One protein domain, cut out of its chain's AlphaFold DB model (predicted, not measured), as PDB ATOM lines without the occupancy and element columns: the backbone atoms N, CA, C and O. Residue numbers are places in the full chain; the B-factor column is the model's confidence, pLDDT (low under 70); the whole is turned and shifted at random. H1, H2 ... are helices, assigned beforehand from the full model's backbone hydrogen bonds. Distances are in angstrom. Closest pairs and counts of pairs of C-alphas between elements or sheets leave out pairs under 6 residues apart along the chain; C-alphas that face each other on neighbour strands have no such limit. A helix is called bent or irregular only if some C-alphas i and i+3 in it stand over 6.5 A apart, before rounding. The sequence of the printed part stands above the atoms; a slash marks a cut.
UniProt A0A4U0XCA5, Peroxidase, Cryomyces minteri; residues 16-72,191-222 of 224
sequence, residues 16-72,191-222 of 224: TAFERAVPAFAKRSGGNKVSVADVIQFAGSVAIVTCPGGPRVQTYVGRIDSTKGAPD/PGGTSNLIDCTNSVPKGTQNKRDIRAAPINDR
ATOM      1  N   THR A  16     -55.668  20.764 -11.648       67.75
ATOM      2  CA  THR A  16     -55.078  20.177 -12.869       67.75
ATOM      3  C   THR A  16     -54.239  21.167 -13.701       67.75
ATOM      4  O   THR A  16     -53.206  20.811 -14.267       67.75
ATOM      5  N   ALA A  17     -54.639  22.445 -13.767       65.00
ATOM      6  CA  ALA A  17     -53.879  23.479 -14.475       65.00
ATOM      7  C   ALA A  17     -52.521  23.800 -13.808       65.00
ATOM      8  O   ALA A  17     -51.524  24.038 -14.498       65.00
ATOM      9  N   PHE A  18     -52.458  23.772 -12.475       71.00
ATOM     10  CA  PHE A  18     -51.239  24.030 -11.706       71.00
ATOM     11  C   PHE A  18     -50.231  22.889 -11.810       71.00
ATOM     12  O   PHE A  18     -49.027  23.136 -11.808       71.00
ATOM     13  N   GLU A  19     -50.686  21.655 -11.985       69.12
ATOM     14  CA  GLU A  19     -49.810  20.481 -12.015       69.12
ATOM     15  C   GLU A  19     -48.795  20.480 -13.150       69.12
ATOM     16  O   GLU A  19     -47.714  19.911 -13.020       69.12
ATOM     17  N   ARG A  20     -49.129  21.108 -14.279       71.25
ATOM     18  CA  ARG A  20     -48.188  21.258 -15.395       71.25
ATOM     19  C   ARG A  20     -47.323  22.497 -15.221       71.25
ATOM     20  O   ARG A  20     -46.129  22.465 -15.510       71.25
ATOM     21  N   ALA A  21     -47.924  23.587 -14.751       77.19
ATOM     22  CA  ALA A  21     -47.260  24.878 -14.653       77.19
ATOM     23  C   ALA A  21     -46.209  24.917 -13.533       77.19
ATOM     24  O   ALA A  21     -45.102  25.412 -13.750       77.19
ATOM     25  N   VAL A  22     -46.523  24.376 -12.355       83.25
ATOM     26  CA  VAL A  22     -45.677  24.490 -11.158       83.25
ATOM     27  C   VAL A  22     -44.369  23.696 -11.293       83.25
ATOM     28  O   VAL A  22     -43.313  24.294 -11.084       83.25
ATOM     29  N   PRO A  23     -44.355  22.413 -11.713       82.12
ATOM     30  CA  PRO A  23     -43.100  21.690 -11.920       82.12
ATOM     31  C   PRO A  23     -42.250  22.281 -13.047       82.12
ATOM     32  O   PRO A  23     -41.024  22.346 -12.935       82.12
ATOM     33  N   ALA A  24     -42.886  22.766 -14.121       82.88
ATOM     34  CA  ALA A  24     -42.182  23.456 -15.197       82.88
ATOM     35  C   ALA A  24     -41.516  24.748 -14.695       82.88
ATOM     36  O   ALA A  24     -40.366  25.030 -15.045       82.88
ATOM     37  N   PHE A  25     -42.207  25.505 -13.840       83.94
ATOM     38  CA  PHE A  25     -41.655  26.695 -13.203       83.94
ATOM     39  C   PHE A  25     -40.500  26.355 -12.254       83.94
ATOM     40  O   PHE A  25     -39.448  26.978 -12.359       83.94
ATOM     41  N   ALA A  26     -40.641  25.337 -11.396       82.94
ATOM     42  CA  ALA A  26     -39.571  24.880 -10.503       82.94
ATOM     43  C   ALA A  26     -38.286  24.559 -11.286       82.94
ATOM     44  O   ALA A  26     -37.214  25.104 -11.001       82.94
ATOM     45  N   LYS A  27     -38.426  23.777 -12.367       83.75
ATOM     46  CA  LYS A  27     -37.320  23.430 -13.267       83.75
ATOM     47  C   LYS A  27     -36.663  24.666 -13.887       83.75
ATOM     48  O   LYS A  27     -35.443  24.699 -14.028       83.75
ATOM     49  N   ARG A  28     -37.445  25.684 -14.257       85.31
ATOM     50  CA  ARG A  28     -36.926  26.929 -14.845       85.31
ATOM     51  C   ARG A  28     -36.213  27.819 -13.822       85.31
ATOM     52  O   ARG A  28     -35.224  28.451 -14.178       85.31
ATOM     53  N   SER A  29     -36.705  27.874 -12.589       78.88
ATOM     54  CA  SER A  29     -36.215  28.791 -11.552       78.88
ATOM     55  C   SER A  29     -34.915  28.334 -10.888       78.88
ATOM     56  O   SER A  29     -34.171  29.165 -10.378       78.88
ATOM     57  N   GLY A  30     -34.601  27.034 -10.910       74.50
ATOM     58  CA  GLY A  30     -33.362  26.530 -10.307       74.50
ATOM     59  C   GLY A  30     -32.965  25.110 -10.705       74.50
ATOM     60  O   GLY A  30     -32.171  24.477 -10.004       74.50
ATOM     61  N   GLY A  31     -33.513  24.571 -11.799       76.69
ATOM     62  CA  GLY A  31     -33.315  23.170 -12.171       76.69
ATOM     63  C   GLY A  31     -33.869  22.231 -11.100       76.69
ATOM     64  O   GLY A  31     -34.983  22.417 -10.625       76.69
ATOM     65  N   ASN A  32     -33.070  21.246 -10.684       71.62
ATOM     66  CA  ASN A  32     -33.442  20.286  -9.635       71.62
ATOM     67  C   ASN A  32     -33.127  20.786  -8.208       71.62
ATOM     68  O   ASN A  32     -33.189  20.001  -7.266       71.62
ATOM     69  N   LYS A  33     -32.727  22.056  -8.039       81.81
ATOM     70  CA  LYS A  33     -32.351  22.627  -6.731       81.81
ATOM     71  C   LYS A  33     -33.522  23.263  -5.976       81.81
ATOM     72  O   LYS A  33     -33.373  23.574  -4.802       81.81
ATOM     73  N   VAL A  34     -34.653  23.481  -6.648       87.75
ATOM     74  CA  VAL A  34     -35.874  24.038  -6.053       87.75
ATOM     75  C   VAL A  34     -36.945  22.959  -6.102       87.75
ATOM     76  O   VAL A  34     -37.250  22.448  -7.180       87.75
ATOM     77  N   SER A  35     -37.500  22.605  -4.945       90.88
ATOM     78  CA  SER A  35     -38.574  21.618  -4.867       90.88
ATOM     79  C   SER A  35     -39.896  22.208  -5.357       90.88
ATOM     80  O   SER A  35     -40.168  23.404  -5.216       90.88
ATOM     81  N   VAL A  36     -40.751  21.357  -5.922       89.06
ATOM     82  CA  VAL A  36     -42.127  21.727  -6.280       89.06
ATOM     83  C   VAL A  36     -42.889  22.191  -5.037       89.06
ATOM     84  O   VAL A  36     -43.620  23.178  -5.104       89.06
ATOM     85  N   ALA A  37     -42.675  21.523  -3.901       90.25
ATOM     86  CA  ALA A  37     -43.263  21.904  -2.620       90.25
ATOM     87  C   ALA A  37     -42.914  23.349  -2.216       90.25
ATOM     88  O   ALA A  37     -43.800  24.100  -1.802       90.25
ATOM     89  N   ASP A  38     -41.657  23.771  -2.377       93.06
ATOM     90  CA  ASP A  38     -41.253  25.144  -2.060       93.06
ATOM     91  C   ASP A  38     -41.803  26.161  -3.057       93.06
ATOM     92  O   ASP A  38     -42.190  27.251  -2.642       93.06
ATOM     93  N   VAL A  39     -41.922  25.814  -4.345       91.94
ATOM     94  CA  VAL A  39     -42.593  26.697  -5.314       91.94
ATOM     95  C   VAL A  39     -44.040  26.953  -4.907       91.94
ATOM     96  O   VAL A  39     -44.468  28.102  -4.941       91.94
ATOM     97  N   ILE A  40     -44.786  25.922  -4.500       91.38
ATOM     98  CA  ILE A  40     -46.187  26.068  -4.069       91.38
ATOM     99  C   ILE A  40     -46.284  27.020  -2.872       91.38
ATOM    100  O   ILE A  40     -47.071  27.965  -2.889       91.38
ATOM    101  N   GLN A  41     -45.460  26.804  -1.847       94.38
ATOM    102  CA  GLN A  41     -45.516  27.572  -0.599       94.38
ATOM    103  C   GLN A  41     -45.043  29.017  -0.784       94.38
ATOM    104  O   GLN A  41     -45.657  29.959  -0.270       94.38
ATOM    105  N   PHE A  42     -43.989  29.211  -1.575       94.69
ATOM    106  CA  PHE A  42     -43.492  30.538  -1.905       94.69
ATOM    107  C   PHE A  42     -44.493  31.303  -2.778       94.69
ATOM    108  O   PHE A  42     -44.809  32.453  -2.481       94.69
ATOM    109  N   ALA A  43     -45.059  30.663  -3.807       93.00
ATOM    110  CA  ALA A  43     -46.072  31.276  -4.663       93.00
ATOM    111  C   ALA A  43     -47.340  31.648  -3.881       93.00
ATOM    112  O   ALA A  43     -47.870  32.736  -4.091       93.00
ATOM    113  N   GLY A  44     -47.789  30.802  -2.946       94.44
ATOM    114  CA  GLY A  44     -48.903  31.121  -2.051       94.44
ATOM    115  C   GLY A  44     -48.623  32.363  -1.202       94.44
ATOM    116  O   GLY A  44     -49.438  33.282  -1.164       94.44
ATOM    117  N   SER A  45     -47.428  32.448  -0.610       96.19
ATOM    118  CA  SER A  45     -47.010  33.620   0.176       96.19
ATOM    119  C   SER A  45     -46.975  34.900  -0.667       96.19
ATOM    120  O   SER A  45     -47.450  35.944  -0.224       96.19
ATOM    121  N   VAL A  46     -46.468  34.816  -1.904       94.56
ATOM    122  CA  VAL A  46     -46.474  35.929  -2.869       94.56
ATOM    123  C   VAL A  46     -47.901  36.327  -3.254       94.56
ATOM    124  O   VAL A  46     -48.198  37.520  -3.323       94.56
ATOM    125  N   ALA A  47     -48.789  35.359  -3.495       93.31
ATOM    126  CA  ALA A  47     -50.178  35.617  -3.861       93.31
ATOM    127  C   ALA A  47     -50.916  36.383  -2.755       93.31
ATOM    128  O   ALA A  47     -51.535  37.404  -3.049       93.31
ATOM    129  N   ILE A  48     -50.756  35.962  -1.494       95.38
ATOM    130  CA  ILE A  48     -51.371  36.618  -0.332       95.38
ATOM    131  C   ILE A  48     -50.958  38.093  -0.261       95.38
ATOM    132  O   ILE A  48     -51.817  38.968  -0.271       95.38
ATOM    133  N   VAL A  49     -49.654  38.405  -0.264       94.00
ATOM    134  CA  VAL A  49     -49.181  39.804  -0.137       94.00
ATOM    135  C   VAL A  49     -49.461  40.669  -1.373       94.00
ATOM    136  O   VAL A  49     -49.360  41.898  -1.312       94.00
ATOM    137  N   THR A  50     -49.763  40.041  -2.512       91.88
ATOM    138  CA  THR A  50     -50.115  40.743  -3.752       91.88
ATOM    139  C   THR A  50     -51.557  41.243  -3.715       91.88
ATOM    140  O   THR A  50     -51.853  42.283  -4.313       91.88
ATOM    141  N   CYS A  51     -52.440  40.548  -2.994       93.00
ATOM    142  CA  CYS A  51     -53.782  41.031  -2.710       93.00
ATOM    143  C   CYS A  51     -53.707  42.248  -1.767       93.00
ATOM    144  O   CYS A  51     -53.047  42.184  -0.726       93.00
ATOM    145  N   PRO A  52     -54.356  43.379  -2.102       94.44
ATOM    146  CA  PRO A  52     -54.387  44.554  -1.242       94.44
ATOM    147  C   PRO A  52     -54.956  44.232   0.139       94.44
ATOM    148  O   PRO A  52     -56.064  43.718   0.219       94.44
ATOM    149  N   GLY A  53     -54.207  44.535   1.202       92.06
ATOM    150  CA  GLY A  53     -54.576  44.186   2.584       92.06
ATOM    151  C   GLY A  53     -54.023  42.844   3.084       92.06
ATOM    152  O   GLY A  53     -54.148  42.544   4.273       92.06
ATOM    153  N   GLY A  54     -53.365  42.072   2.209       95.25
ATOM    154  CA  GLY A  54     -52.821  40.752   2.511       95.25
ATOM    155  C   GLY A  54     -51.719  40.767   3.574       95.25
ATOM    156  O   GLY A  54     -50.787  41.578   3.473       95.25
ATOM    157  N   PRO A  55     -51.773  39.885   4.591       95.19
ATOM    158  CA  PRO A  55     -50.747  39.798   5.613       95.19
ATOM    159  C   PRO A  55     -49.474  39.177   5.049       95.19
ATOM    160  O   PRO A  55     -49.485  38.367   4.123       95.19
ATOM    161  N   ARG A  56     -48.347  39.513   5.671       94.44
ATOM    162  CA  ARG A  56     -47.093  38.822   5.395       94.44
ATOM    163  C   ARG A  56     -47.041  37.537   6.211       94.44
ATOM    164  O   ARG A  56     -46.972  37.596   7.434       94.44
ATOM    165  N   VAL A  57     -47.068  36.398   5.531       95.94
ATOM    166  CA  VAL A  57     -46.870  35.080   6.147       95.94
ATOM    167  C   VAL A  57     -45.375  34.787   6.217       95.94
ATOM    168  O   VAL A  57     -44.633  35.148   5.304       95.94
ATOM    169  N   GLN A  58     -44.924  34.156   7.300       96.56
ATOM    170  CA  GLN A  58     -43.545  33.692   7.384       96.56
ATOM    171  C   GLN A  58     -43.329  32.548   6.386       96.56
ATOM    172  O   GLN A  58     -44.059  31.557   6.389       96.56
ATOM    173  N   THR A  59     -42.341  32.697   5.509       96.69
ATOM    174  CA  THR A  59     -42.138  31.818   4.358       96.69
ATOM    175  C   THR A  59     -40.818  31.091   4.485       96.69
ATOM    176  O   THR A  59     -39.745  31.670   4.327       96.69
ATOM    177  N   TYR A  60     -40.914  29.791   4.718       96.81
ATOM    178  CA  TYR A  60     -39.770  28.898   4.788       96.81
ATOM    179  C   TYR A  60     -39.586  28.123   3.483       96.81
ATOM    180  O   TYR A  60     -40.575  27.775   2.834       96.81
ATOM    181  N   VAL A  61     -38.338  27.814   3.132       94.69
ATOM    182  CA  VAL A  61     -37.961  26.935   2.009       94.69
ATOM    183  C   VAL A  61     -36.985  25.852   2.472       94.69
ATOM    184  O   VAL A  61     -36.370  25.972   3.530       94.69
ATOM    185  N   GLY A  62     -36.834  24.793   1.683       93.31
ATOM    186  CA  GLY A  62     -36.035  23.608   2.002       93.31
ATOM    187  C   GLY A  62     -36.854  22.316   2.056       93.31
ATOM    188  O   GLY A  62     -36.361  21.303   2.551       93.31
ATOM    189  N   ARG A  63     -38.106  22.322   1.576       93.62
ATOM    190  CA  ARG A  63     -38.938  21.111   1.543       93.62
ATOM    191  C   ARG A  63     -38.384  20.120   0.534       93.62
ATOM    192  O   ARG A  63     -37.933  20.490  -0.547       93.62
ATOM    193  N   ILE A  64     -38.488  18.844   0.876       89.94
ATOM    194  CA  ILE A  64     -38.112  17.739  -0.001       89.94
ATOM    195  C   ILE A  64     -39.374  17.247  -0.708       89.94
ATOM    196  O   ILE A  64     -40.385  16.966  -0.063       89.94
ATOM    197  N   ASP A  65     -39.322  17.141  -2.035       88.88
ATOM    198  CA  ASP A  65     -40.447  16.624  -2.808       88.88
ATOM    199  C   ASP A  65     -40.706  15.146  -2.485       88.88
ATOM    200  O   ASP A  65     -39.806  14.309  -2.547       88.88
ATOM    201  N   SER A  66     -41.969  14.807  -2.221       85.81
ATOM    202  CA  SER A  66     -42.396  13.412  -2.104       85.81
ATOM    203  C   SER A  66     -42.457  12.739  -3.480       85.81
ATOM    204  O   SER A  66     -42.883  13.347  -4.465       85.81
ATOM    205  N   THR A  67     -42.083  11.463  -3.556       84.12
ATOM    206  CA  THR A  67     -42.352  10.585  -4.713       84.12
ATOM    207  C   THR A  67     -43.606   9.729  -4.522       84.12
ATOM    208  O   THR A  67     -44.041   9.050  -5.452       84.12
ATOM    209  N   LYS A  68     -44.202   9.773  -3.326       84.88
ATOM    210  CA  LYS A  68     -45.430   9.071  -2.957       84.88
ATOM    211  C   LYS A  68     -46.596  10.061  -2.929       84.88
ATOM    212  O   LYS A  68     -46.485  11.107  -2.290       84.88
ATOM    213  N   GLY A  69     -47.691   9.705  -3.598       80.19
ATOM    214  CA  GLY A  69     -48.940  10.475  -3.557       80.19
ATOM    215  C   GLY A  69     -49.546  10.491  -2.155       80.19
ATOM    216  O   GLY A  69     -49.262   9.596  -1.344       80.19
ATOM    217  N   ALA A  70     -50.357  11.506  -1.860       84.00
ATOM    218  CA  ALA A  70     -51.056  11.560  -0.586       84.00
ATOM    219  C   ALA A  70     -52.133  10.457  -0.522       84.00
ATOM    220  O   ALA A  70     -52.664  10.044  -1.551       84.00
ATOM    221  N   PRO A  71     -52.462   9.935   0.673       85.69
ATOM    222  CA  PRO A  71     -53.639   9.088   0.834       85.69
ATOM    223  C   PRO A  71     -54.931   9.856   0.523       85.69
ATOM    224  O   PRO A  71     -55.036  11.041   0.854       85.69
ATOM    225  N   ASP A  72     -55.931   9.158  -0.016       83.62
ATOM    226  CA  ASP A  72     -57.268   9.711  -0.258       83.62
ATOM    227  C   ASP A  72     -57.964  10.166   1.042       83.62
ATOM    228  O   ASP A  72     -57.584   9.789   2.157       83.62
ATOM    229  N   PRO A 191     -40.559  17.147   8.407       87.69
ATOM    230  CA  PRO A 191     -39.818  16.598   9.543       87.69
ATOM    231  C   PRO A 191     -39.044  17.675  10.316       87.69
ATOM    232  O   PRO A 191     -38.207  18.383   9.756       87.69
ATOM    233  N   GLY A 192     -39.306  17.783  11.621       87.69
ATOM    234  CA  GLY A 192     -38.724  18.830  12.471       87.69
ATOM    235  C   GLY A 192     -39.352  20.218  12.284       87.69
ATOM    236  O   GLY A 192     -38.806  21.200  12.780       87.69
ATOM    237  N   GLY A 193     -40.487  20.315  11.582       89.75
ATOM    238  CA  GLY A 193     -41.192  21.574  11.353       89.75
ATOM    239  C   GLY A 193     -40.323  22.593  10.616       89.75
ATOM    240  O   GLY A 193     -39.654  22.266   9.639       89.75
ATOM    241  N   THR A 194     -40.319  23.836  11.095       91.12
ATOM    242  CA  THR A 194     -39.530  24.923  10.499       91.12
ATOM    243  C   THR A 194     -38.058  24.908  10.906       91.12
ATOM    244  O   THR A 194     -37.261  25.593  10.272       91.12
ATOM    245  N   SER A 195     -37.657  24.120  11.912       91.12
ATOM    246  CA  SER A 195     -36.282  24.122  12.438       91.12
ATOM    247  C   SER A 195     -35.231  23.659  11.425       91.12
ATOM    248  O   SER A 195     -34.075  24.052  11.530       91.12
ATOM    249  N   ASN A 196     -35.635  22.850  10.443       89.69
ATOM    250  CA  ASN A 196     -34.766  22.363   9.367       89.69
ATOM    251  C   ASN A 196     -34.943  23.141   8.055       89.69
ATOM    252  O   ASN A 196     -34.403  22.742   7.024       89.69
ATOM    253  N   LEU A 197     -35.734  24.214   8.075       94.94
ATOM    254  CA  LEU A 197     -36.006  25.037   6.908       94.94
ATOM    255  C   LEU A 197     -35.281  26.380   7.010       94.94
ATOM    256  O   LEU A 197     -34.921  26.850   8.088       94.94
ATOM    257  N   ILE A 198     -35.098  27.021   5.863       95.88
ATOM    258  CA  ILE A 198     -34.488  28.344   5.751       95.88
ATOM    259  C   ILE A 198     -35.604  29.383   5.709       95.88
ATOM    260  O   ILE A 198     -36.517  29.276   4.889       95.88
ATOM    261  N   ASP A 199     -35.531  30.394   6.578       96.69
ATOM    262  CA  ASP A 199     -36.449  31.534   6.542       96.69
ATOM    263  C   ASP A 199     -36.121  32.433   5.336       96.69
ATOM    264  O   ASP A 199     -35.096  33.117   5.295       96.69
ATOM    265  N   CYS A 200     -37.012  32.429   4.347       96.00
ATOM    266  CA  CYS A 200     -36.948  33.259   3.146       96.00
ATOM    267  C   CYS A 200     -38.068  34.304   3.109       96.00
ATOM    268  O   CYS A 200     -38.398  34.830   2.044       96.00
ATOM    269  N   THR A 201     -38.634  34.661   4.264       95.75
ATOM    270  CA  THR A 201     -39.725  35.642   4.372       95.75
ATOM    271  C   THR A 201     -39.341  36.964   3.718       95.75
ATOM    272  O   THR A 201     -40.139  37.571   3.012       95.75
ATOM    273  N   ASN A 202     -38.085  37.397   3.853       94.25
ATOM    274  CA  ASN A 202     -37.586  38.634   3.245       94.25
ATOM    275  C   ASN A 202     -37.479  38.609   1.715       94.25
ATOM    276  O   ASN A 202     -37.372  39.676   1.120       94.25
ATOM    277  N   SER A 203     -37.574  37.438   1.084       93.81
ATOM    278  CA  SER A 203     -37.617  37.295  -0.373       93.81
ATOM    279  C   SER A 203     -39.027  37.443  -0.953       93.81
ATOM    280  O   SER A 203     -39.172  37.613  -2.160       93.81
ATOM    281  N   VAL A 204     -40.070  37.385  -0.120       92.88
ATOM    282  CA  VAL A 204     -41.451  37.662  -0.540       92.88
ATOM    283  C   VAL A 204     -41.623  39.177  -0.730       92.88
ATOM    284  O   VAL A 204     -41.150  39.934   0.122       92.88
ATOM    285  N   PRO A 205     -42.310  39.668  -1.779       90.25
ATOM    286  CA  PRO A 205     -42.546  41.097  -1.959       90.25
ATOM    287  C   PRO A 205     -43.185  41.752  -0.730       90.25
ATOM    288  O   PRO A 205     -43.846  41.111   0.094       90.25
ATOM    289  N   LYS A 206     -43.014  43.068  -0.594       86.94
ATOM    290  CA  LYS A 206     -43.758  43.822   0.425       86.94
ATOM    291  C   LYS A 206     -45.251  43.814   0.089       86.94
ATOM    292  O   LYS A 206     -45.611  43.929  -1.079       86.94
ATOM    293  N   GLY A 207     -46.105  43.744   1.110       81.62
ATOM    294  CA  GLY A 207     -47.550  43.902   0.941       81.62
ATOM    295  C   GLY A 207     -47.915  45.247   0.307       81.62
ATOM    296  O   GLY A 207     -47.131  46.200   0.314       81.62
ATOM    297  N   THR A 208     -49.110  45.327  -0.266       74.38
ATOM    298  CA  THR A 208     -49.655  46.547  -0.873       74.38
ATOM    299  C   THR A 208     -51.044  46.836  -0.314       74.38
ATOM    300  O   THR A 208     -51.748  45.923   0.099       74.38
ATOM    301  N   GLN A 209     -51.442  48.108  -0.301       74.31
ATOM    302  CA  GLN A 209     -52.838  48.522  -0.081       74.31
ATOM    303  C   GLN A 209     -53.548  48.848  -1.405       74.31
ATOM    304  O   GLN A 209     -54.751  49.070  -1.439       74.31
ATOM    305  N   ASN A 210     -52.802  48.838  -2.514       70.69
ATOM    306  CA  ASN A 210     -53.288  49.121  -3.860       70.69
ATOM    307  C   ASN A 210     -53.244  47.859  -4.719       70.69
ATOM    308  O   ASN A 210     -52.296  47.075  -4.623       70.69
ATOM    309  N   LYS A 211     -54.225  47.695  -5.612       61.47
ATOM    310  CA  LYS A 211     -54.252  46.597  -6.585       61.47
ATOM    311  C   LYS A 211     -52.996  46.643  -7.465       61.47
ATOM    312  O   LYS A 211     -52.785  47.614  -8.188       61.47
ATOM    313  N   ARG A 212     -52.171  45.592  -7.422       61.06
ATOM    314  CA  ARG A 212     -51.033  45.435  -8.341       61.06
ATOM    315  C   ARG A 212     -51.518  44.811  -9.643       61.06
ATOM    316  O   ARG A 212     -51.820  43.623  -9.687       61.06
ATOM    317  N   ASP A 213     -51.556  45.591 -10.719       62.38
ATOM    318  CA  ASP A 213     -51.622  45.015 -12.062       62.38
ATOM    319  C   ASP A 213     -50.211  44.601 -12.493       62.38
ATOM    320  O   ASP A 213     -49.464  45.374 -13.089       62.38
ATOM    321  N   ILE A 214     -49.826  43.365 -12.170       61.41
ATOM    322  CA  ILE A 214     -48.496  42.836 -12.508       61.41
ATOM    323  C   ILE A 214     -48.286  42.774 -14.033       61.41
ATOM    324  O   ILE A 214     -47.146  42.822 -14.498       61.41
ATOM    325  N   ARG A 215     -49.357  42.708 -14.839       58.09
ATOM    326  CA  ARG A 215     -49.255  42.680 -16.307       58.09
ATOM    327  C   ARG A 215     -49.035  44.069 -16.897       58.09
ATOM    328  O   ARG A 215     -48.322  44.163 -17.896       58.09
ATOM    329  N   ALA A 216     -49.581  45.111 -16.272       55.91
ATOM    330  CA  ALA A 216     -49.372  46.505 -16.665       55.91
ATOM    331  C   ALA A 216     -48.163  47.171 -15.981       55.91
ATOM    332  O   ALA A 216     -47.661  48.175 -16.477       55.91
ATOM    333  N   ALA A 217     -47.660  46.617 -14.871       55.66
ATOM    334  CA  ALA A 217     -46.532  47.189 -14.138       55.66
ATOM    335  C   ALA A 217     -45.239  47.200 -14.982       55.66
ATOM    336  O   ALA A 217     -44.980  46.225 -15.701       55.66
ATOM    337  N   PRO A 218     -44.387  48.239 -14.884       54.38
ATOM    338  CA  PRO A 218     -43.049  48.237 -15.474       54.38
ATOM    339  C   PRO A 218     -42.242  47.016 -15.012       54.38
ATOM    340  O   PRO A 218     -42.359  46.601 -13.862       54.38
ATOM    341  N   ILE A 219     -41.403  46.438 -15.882       57.31
ATOM    342  CA  ILE A 219     -40.620  45.218 -15.575       57.31
ATOM    343  C   ILE A 219     -39.838  45.347 -14.256       57.31
ATOM    344  O   ILE A 219     -39.779  44.388 -13.489       57.31
ATOM    345  N   ASN A 220     -39.320  46.537 -13.953       54.41
ATOM    346  CA  ASN A 220     -38.542  46.804 -12.741       54.41
ATOM    347  C   ASN A 220     -39.370  46.770 -11.442       54.41
ATOM    348  O   ASN A 220     -38.805  46.525 -10.377       54.41
ATOM    349  N   ASP A 221     -40.690  46.944 -11.527       52.84
ATOM    350  CA  ASP A 221     -41.607  46.912 -10.378       52.84
ATOM    351  C   ASP A 221     -42.244  45.529 -10.173       52.84
ATOM    352  O   ASP A 221     -42.936  45.290  -9.184       52.84
ATOM    353  N   ARG A 222     -41.992  44.583 -11.092       55.91
ATOM    354  CA  ARG A 222     -42.458  43.189 -10.990       55.91
ATOM    355  C   ARG A 222     -41.554  42.306 -10.126       55.91
ATOM    356  O   ARG A 222     -41.936  41.180  -9.830       55.91
TER     357      ARG A 222
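AT A GLANCE: This is residues 16 to 72 and 191 to 222 of the 224 residues of the protein "Peroxidase" of Cryomyces minteri (UniProt A0A4U0XCA5). A single helix, H2, runs through the middle, with the kinked helix H1 across its start on one side. On the opposite side, two unnamed stretches run alongside H2, residues 55 to 61 folding back along it and residues 197 to 207 running the other way, with the short helix H3 beyond; residues 67 to 72 and 215 to 220 stick out as free arms. The printed part has 89 residues with three named helices in the order H1, H2, H3 and no named strand. It is all helix by class, though under half of the residues, 37 of 89, are in named elements. It is only just loose, close to compact, with a radius of gyration of the C-alphas of 14.7 A and spans of 40 by 29 by 28 A.

HOW THE PARTS SIT: H1, residues 16 to 33, has a kink of 68 degrees near residue 27. A tight link joins it to H2, residues 36 to 50. H1 touches H2 with residues 22 to 26 alone, and H2 touches H1 with residues 36 to 40 alone; their closest C-alphas, those of Pro 23 and Val 36, are 5.7 A apart. Their lines are only just about perpendicular, at 73 degrees. H3, residues 193 to 196, is apart from both. Residues 60 to 61 pair antiparallel with residues 198 to 199. In H2 every O i to N i+4 pair is within hydrogen-bond range, in H1 8 of 14 are, and H3 is too short for such a pair.

IN THESE COORDINATES: H1 starts at C-alpha 16 (-55.078, 20.177, -12.869) and is 23.7 A long; it is irregular, with C-alphas 29 and 32 at 9.1 A. H2, 20.8 A long, ends at C-alpha 50 (-50.115, 40.743, -3.752). H3 ends at C-alpha 196 (-34.766, 22.363, 9.367) and is only just irregular, with C-alphas 193 and 196 at 6.8 A.

THE WHOLE: The C-alphas farthest apart, those of Asp 72 and Pro 218, are 43.8 A apart. Residues 73 to 190 are not printed, and C-alphas 72 and 191 are 21.2 A apart across the cut. Confidence is under 70 at residues 16 to 17, 19 and 211 to 222.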